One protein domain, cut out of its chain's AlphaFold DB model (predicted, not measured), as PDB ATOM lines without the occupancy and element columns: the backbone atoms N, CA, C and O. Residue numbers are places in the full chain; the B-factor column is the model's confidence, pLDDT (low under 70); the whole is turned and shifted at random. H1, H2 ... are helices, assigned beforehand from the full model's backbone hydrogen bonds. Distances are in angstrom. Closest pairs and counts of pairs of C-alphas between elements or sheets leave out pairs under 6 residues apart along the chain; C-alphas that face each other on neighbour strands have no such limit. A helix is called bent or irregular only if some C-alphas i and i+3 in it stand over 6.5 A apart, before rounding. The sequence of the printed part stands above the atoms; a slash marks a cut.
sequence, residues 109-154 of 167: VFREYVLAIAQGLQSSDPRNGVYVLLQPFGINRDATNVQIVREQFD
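What this domain is: This is residues 109 to 154 of the 167 residues of an uncharacterized protein of Acinetobacter pseudolwoffii (UniProt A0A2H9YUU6). The longest helix, H1, and the second helix, H2, make a helical hairpin, side by side and slightly splayed; after it the chain turns back beside H2 with residues 138 to 142 and then leads away through residues 143 to 146 to a short third helix, H3, set off at the far end from H1. H3 touches no helix, and the hairpin is the one place where two helices meet. The printed part has 46 residues with three named helices in the order H1, H2, H3, and it has no named strand; the class is all helix. The whole is only just loose, close to compact, with a radius of gyration of the C-alphas of 11.7 A. The C-alphas span 31 by 24 by 18 A along their three main axes.

Where its parts are: H1 is the longest helix, with 14 residues, Val 109 to Gln 122. Its first C-alpha is at (-42.886, -3.767, 1.483) and its last at (-45.118, 13.161, 12.266), 20.2 A away, with both y and z rising along the helix. H2 has 11 residues, Arg 127 to Phe 137, and is 15.3 A long from first to last C-alpha. It begins at C-alpha 127, at (-38.275, 9.237, 17.984), and ends at C-alpha 137, at (-30.259, -2.721, 12.926), with both y and z lower at its end than at its beginning. H2 is irregular: C-alphas 133 and 136 are 7.4 A apart, against about 5 A in a regular helix, and its line is a rough one. H3 has 6 residues, Gln 147 to Gln 152, and is 8.9 A long from first to last C-alpha. Its last C-alpha, that of Gln 152, is at (-18.431, 1.477, 15.157).

How they stand to each other: H1 and H2 touch, with 20 pairs of C-alphas within 8 A. Their closest C-alphas are those of Gly 120 and Gly 129, 3.6 A apart. The centres of the two helices are 10.0 A apart. Their lines stand at a shallow tilt of 33 degrees, only just short of steep. They run opposite ways, and with the tight link of 4 residues between them they form a helical hairpin. H2 and H3 follow each other in the chain, yet they are apart, with no C-alpha of the one within 8 A of the other. H1 and H3 are apart as well. In the backbones of H1 and H3 every O i to N i+4 pair is within hydrogen-bond range, while in H2 it is 5 of 7.

The domain as a whole: The two C-alphas farthest apart are those of Glu 112, in H1, and Asp 154, the last printed residue, at 32.8 A. The first and last printed C-alphas, those of Val 109 and Asp 154, are 32.7 A apart. The printed part is one domain and has no cut; it runs from residue 109 to residue 154 in a full chain of 167 residues. The link from H1 to H2 is tight, the link from H2 to H3 is short with 9 residues, and no link is long. The mean pLDDT of the printed part is 78.9. It is 91 for H1 and 88 for H2, but 53 for H3. The 12 residues under 70 are residues 143 to 154, of which 147 to 152 belong to H3, and there the model's confidence is low.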
ATOM      1  N   VAL A 109     -43.524  -3.647   0.161       88.62
ATOM      2  CA  VAL A 109     -42.886  -3.767   1.483       88.62
ATOM      3  C   VAL A 109     -42.131  -2.491   1.878       88.62
ATOM      4  O   VAL A 109     -42.216  -2.046   3.019       88.62
ATOM      5  N   PHE A 110     -41.418  -1.871   0.936       89.31
ATOM      6  CA  PHE A 110     -40.685  -0.633   1.203       89.31
ATOM      7  C   PHE A 110     -41.617   0.570   1.325       89.31
ATOM      8  O   PHE A 110     -41.342   1.472   2.110       89.31
ATOM      9  N   ARG A 111     -42.733   0.567   0.592       91.31
ATOM     10  CA  ARG A 111     -43.771   1.596   0.697       91.31
ATOM     11  C   ARG A 111     -44.340   1.667   2.108       91.31
ATOM     12  O   ARG A 111     -44.331   2.740   2.705       91.31
ATOM     13  N   GLU A 112     -44.765   0.530   2.651       90.56
ATOM     14  CA  GLU A 112     -45.311   0.459   4.011       90.56
ATOM     15  C   GLU A 112     -44.275   0.866   5.060       90.56
ATOM     16  O   GLU A 112     -44.586   1.584   6.007       90.56
ATOM     17  N   TYR A 113     -43.016   0.477   4.860       90.81
ATOM     18  CA  TYR A 113     -41.929   0.861   5.751       90.81
ATOM     19  C   TYR A 113     -41.673   2.377   5.763       90.81
ATOM     20  O   TYR A 113     -41.621   2.989   6.831       90.81
ATOM     21  N   VAL A 114     -41.561   3.006   4.591       90.56
ATOM     22  CA  VAL A 114     -41.373   4.463   4.475       90.56
ATOM     23  C   VAL A 114     -42.570   5.213   5.056       90.56
ATOM     24  O   VAL A 114     -42.393   6.214   5.752       90.56
ATOM     25  N   LEU A 115     -43.782   4.713   4.823       91.75
ATOM     26  CA  LEU A 115     -45.007   5.296   5.359       91.75
ATOM     27  C   LEU A 115     -45.051   5.190   6.890       91.75
ATOM     28  O   LEU A 115     -45.352   6.182   7.555       91.75
ATOM     29  N   ALA A 116     -44.667   4.048   7.460       90.69
ATOM     30  CA  ALA A 116     -44.558   3.865   8.904       90.69
ATOM     31  C   ALA A 116     -43.508   4.799   9.535       90.69
ATOM     32  O   ALA A 116     -43.753   5.376  10.595       90.69
ATOM     33  N   ILE A 117     -42.365   5.012   8.869       91.19
ATOM     34  CA  ILE A 117     -41.364   5.998   9.305       91.19
ATOM     35  C   ILE A 117     -41.960   7.403   9.268       91.19
ATOM     36  O   ILE A 117     -41.869   8.126  10.258       91.19
ATOM     37  N   ALA A 118     -42.586   7.793   8.156       91.06
ATOM     38  CA  ALA A 118     -43.166   9.122   7.990       91.06
ATOM     39  C   ALA A 118     -44.245   9.407   9.046       91.06
ATOM     40  O   ALA A 118     -44.218  10.460   9.684       91.06
ATOM     41  N   GLN A 119     -45.135   8.446   9.299       91.12
ATOM     42  CA  GLN A 119     -46.127   8.527  10.372       91.12
ATOM     43  C   GLN A 119     -45.470   8.615  11.753       91.12
ATOM     44  O   GLN A 119     -45.897   9.405  12.591       91.12
ATOM     45  N   GLY A 120     -44.401   7.852  11.987       91.00
ATOM     46  CA  GLY A 120     -43.636   7.917  13.229       91.00
ATOM     47  C   GLY A 120     -42.946   9.269  13.445       91.00
ATOM     48  O   GLY A 120     -42.926   9.759  14.573       91.00
ATOM     49  N   LEU A 121     -42.424   9.894  12.384       90.75
ATOM     50  CA  LEU A 121     -41.788  11.217  12.427       90.75
ATOM     51  C   LEU A 121     -42.801  12.355  12.613       90.75
ATOM     52  O   LEU A 121     -42.472  13.356  13.241       90.75
ATOM     53  N   GLN A 122     -44.019  12.201  12.088       89.25
ATOM     54  CA  GLN A 122     -45.118  13.161  12.266       89.25
ATOM     55  C   GLN A 122     -45.880  12.971  13.587       89.25
ATOM     56  O   GLN A 122     -46.701  13.811  13.951       89.25
ATOM     57  N   SER A 123     -45.640  11.866  14.302       89.56
ATOM     58  CA  SER A 123     -46.263  11.611  15.600       89.56
ATOM     59  C   SER A 123     -45.770  12.593  16.672       89.56
ATOM     60  O   SER A 123     -44.746  13.253  16.514       89.56
ATOM     61  N   SER A 124     -46.486  12.674  17.798       88.94
ATOM     62  CA  SER A 124     -46.130  13.551  18.925       88.94
ATOM     63  C   SER A 124     -44.723  13.311  19.482       88.94
ATOM     64  O   SER A 124     -44.134  14.219  20.066       88.94
ATOM     65  N   ASP A 125     -44.182  12.106  19.297       88.69
ATOM     66  CA  ASP A 125     -42.798  11.770  19.605       88.69
ATOM     67  C   ASP A 125     -42.075  11.303  18.325       88.69
ATOM     68  O   ASP A 125     -42.202  10.134  17.937       88.69
ATOM     69  N   PRO A 126     -41.274  12.171  17.675       88.56
ATOM     70  CA  PRO A 126     -40.619  11.859  16.401       88.56
ATOM     71  C   PRO A 126     -39.592  10.727  16.522       88.56
ATOM     72  O   PRO A 126     -39.184  10.133  15.520       88.56
ATOM     73  N   ARG A 127     -39.184  10.364  17.746       87.50
ATOM     74  CA  ARG A 127     -38.275   9.237  17.984       87.50
ATOM     75  C   ARG A 127     -38.884   7.923  17.520       87.50
ATOM     76  O   ARG A 127     -38.141   7.030  17.127       87.50
ATOM     77  N   ASN A 128     -40.211   7.808  17.516       88.69
ATOM     78  CA  ASN A 128     -40.900   6.622  17.020       88.69
ATOM     79  C   ASN A 128     -40.544   6.342  15.552       88.69
ATOM     80  O   ASN A 128     -40.224   5.205  15.223       88.69
ATOM     81  N   GLY A 129     -40.498   7.371  14.699       88.81
ATOM     82  CA  GLY A 129     -40.072   7.217  13.304       88.81
ATOM     83  C   GLY A 129     -38.610   6.788  13.174       88.81
ATOM     84  O   GLY A 129     -38.285   5.923  12.366       88.81
ATOM     85  N   VAL A 130     -37.733   7.325  14.030       90.12
ATOM     86  CA  VAL A 130     -36.313   6.937  14.076       90.12
ATOM     87  C   VAL A 130     -36.141   5.480  14.518       90.12
ATOM     88  O   VAL A 130     -35.318   4.767  13.954       90.12
ATOM     89  N   TYR A 131     -36.930   4.997  15.480       90.56
ATOM     90  CA  TYR A 131     -36.885   3.593  15.898       90.56
ATOM     91  C   TYR A 131     -37.408   2.641  14.822       90.56
ATOM     92  O   TYR A 131     -36.805   1.595  14.614       90.56
ATOM     93  N   VAL A 132     -38.468   3.010  14.096       90.19
ATOM     94  CA  VAL A 132     -38.931   2.233  12.930       90.19
ATOM     95  C   VAL A 132     -37.831   2.176  11.865       90.19
ATOM     96  O   VAL A 132     -37.556   1.111  11.315       90.19
ATOM     97  N   LEU A 133     -37.129   3.291  11.629       91.12
ATOM     98  CA  LEU A 133     -36.000   3.329  10.701       91.12
ATOM     99  C   LEU A 133     -34.855   2.406  11.145       91.12
ATOM    100  O   LEU A 133     -34.251   1.717  10.327       91.12
ATOM    101  N   LEU A 134     -34.555   2.366  12.440       89.75
ATOM    102  CA  LEU A 134     -33.417   1.607  12.957       89.75
ATOM    103  C   LEU A 134     -33.746   0.164  13.370       89.75
ATOM    104  O   LEU A 134     -32.840  -0.593  13.726       89.75
ATOM    105  N   GLN A 135     -35.008  -0.247  13.259       85.88
ATOM    106  CA  GLN A 135     -35.465  -1.603  13.559       85.88
ATOM    107  C   GLN A 135     -34.658  -2.707  12.837       85.88
ATOM    108  O   GLN A 135     -34.319  -3.695  13.493       85.88
ATOM    109  N   PRO A 136     -34.258  -2.569  11.551       85.62
ATOM    110  CA  PRO A 136     -33.416  -3.560  10.871       85.62
ATOM    111  C   PRO A 136     -32.018  -3.716  11.487       85.62
ATOM    112  O   PRO A 136     -31.387  -4.757  11.324       85.62
ATOM    113  N   PHE A 137     -31.542  -2.706  12.218       84.06
ATOM    114  CA  PHE A 137     -30.259  -2.721  12.926       84.06
ATOM    115  C   PHE A 137     -30.392  -3.220  14.374       84.06
ATOM    116  O   PHE A 137     -29.434  -3.156  15.143       84.06
ATOM    117  N   GLY A 138     -31.575  -3.701  14.775       77.94
ATOM    118  CA  GLY A 138     -31.843  -4.176  16.134       77.94
ATOM    119  C   GLY A 138     -31.964  -3.060  17.176       77.94
ATOM    120  O   GLY A 138     -31.974  -3.338  18.376       77.94
ATOM    121  N   ILE A 139     -32.064  -1.798  16.744       79.56
ATOM    122  CA  ILE A 139     -32.221  -0.639  17.624       79.56
ATOM    123  C   ILE A 139     -33.711  -0.312  17.708       79.56
ATOM    124  O   ILE A 139     -34.297   0.267  16.799       79.56
ATOM    125  N   ASN A 140     -34.315  -0.679  18.831       78.50
ATOM    126  CA  ASN A 140     -35.722  -0.437  19.139       78.50
ATOM    127  C   ASN A 140     -35.867   0.595  20.267       78.50
ATOM    128  O   ASN A 140     -34.877   1.044  20.849       78.50
ATOM    129  N   ARG A 141     -37.114   0.937  20.620       72.69
ATOM    130  CA  ARG A 141     -37.446   1.863  21.723       72.69
ATOM    131  C   ARG A 141     -36.783   1.477  23.051       72.69
ATOM    132  O   ARG A 141     -36.356   2.351  23.798       72.69
ATOM    133  N   ASP A 142     -36.653   0.172  23.279       73.50
ATOM    134  CA  ASP A 142     -36.103  -0.432  24.496       73.50
ATOM    135  C   ASP A 142     -34.622  -0.820  24.357       73.50
ATOM    136  O   ASP A 142     -34.048  -1.452  25.246       73.50
ATOM    137  N   ALA A 143     -33.982  -0.487  23.232       62.25
ATOM    138  CA  ALA A 143     -32.592  -0.848  23.013       62.25
ATOM    139  C   ALA A 143     -31.669  -0.007  23.906       62.25
ATOM    140  O   ALA A 143     -31.292   1.117  23.583       62.25
ATOM    141  N   THR A 144     -31.203  -0.617  24.995       57.19
ATOM    142  CA  THR A 144     -30.062  -0.150  25.806       57.19
ATOM    143  C   THR A 144     -28.739  -0.193  25.017       57.19
ATOM    144  O   THR A 144     -27.713   0.317  25.461       57.19
ATOM    145  N   ASN A 145     -28.756  -0.798  23.826       55.56
ATOM    146  CA  ASN A 145     -27.586  -1.164  23.035       55.56
ATOM    147  C   ASN A 145     -27.122  -0.084  22.037       55.56
ATOM    148  O   ASN A 145     -26.571  -0.384  20.982       55.56
ATOM    149  N   VAL A 146     -27.295   1.196  22.381       56.06
ATOM    150  CA  VAL A 146     -26.705   2.325  21.625       56.06
ATOM    151  C   VAL A 146     -25.159   2.303  21.689       56.06
ATOM    152  O   VAL A 146     -24.485   3.059  20.994       56.06
ATOM    153  N   GLN A 147     -24.576   1.417  22.504       53.53
ATOM    154  CA  GLN A 147     -23.130   1.267  22.663       53.53
ATOM    155  C   GLN A 147     -22.456   0.649  21.424       53.53
ATOM    156  O   GLN A 147     -21.406   1.145  21.025       53.53
ATOM    157  N   ILE A 148     -23.091  -0.311  20.734       53.25
ATOM    158  CA  ILE A 148     -22.501  -0.952  19.537       53.25
ATOM    159  C   ILE A 148     -22.281   0.062  18.400       53.25
ATOM    160  O   ILE A 148     -21.278   0.004  17.697       53.25
ATOM    161  N   VAL A 149     -23.172   1.049  18.253       51.53
ATOM    162  CA  VAL A 149     -23.031   2.108  17.238       51.53
ATOM    163  C   VAL A 149     -21.921   3.096  17.612       51.53
ATOM    164  O   VAL A 149     -21.183   3.543  16.739       51.53
ATOM    165  N   ARG A 150     -21.741   3.422  18.901       51.25
ATOM    166  CA  ARG A 150     -20.674   4.344  19.338       51.25
ATOM    167  C   ARG A 150     -19.267   3.779  19.139       51.25
ATOM    168  O   ARG A 150     -18.354   4.556  18.897       51.25
ATOM    169  N   GLU A 151     -19.098   2.462  19.214       54.69
ATOM    170  CA  GLU A 151     -17.808   1.803  18.961       54.69
ATOM    171  C   GLU A 151     -17.514   1.628  17.460       54.69
ATOM    172  O   GLU A 151     -16.352   1.560  17.061       54.69
ATOM    173  N   GLN A 152     -18.553   1.592  16.617       51.06
ATOM    174  CA  GLN A 152     -18.431   1.477  15.157       51.06
ATOM    175  C   GLN A 152     -18.289   2.833  14.445       51.06
ATOM    176  O   GLN A 152     -17.629   2.910  13.412       51.06
ATOM    177  N   PHE A 153     -18.861   3.905  14.999       53.44
ATOM    178  CA  PHE A 153     -18.738   5.280  14.496       53.44
ATOM    179  C   PHE A 153     -17.675   6.082  15.259       53.44
ATOM    180  O   PHE A 153     -17.871   7.256  15.571       53.44
ATOM    181  N   ASP A 154     -16.535   5.464  15.565       50.09
ATOM    182  CA  ASP A 154     -15.346   6.224  15.938       50.09
ATOM    183  C   ASP A 154     -14.780   6.852  14.648       50.09
ATOM    184  O   ASP A 154     -14.300   6.115  13.776       50.09
TER     185      ASP A 154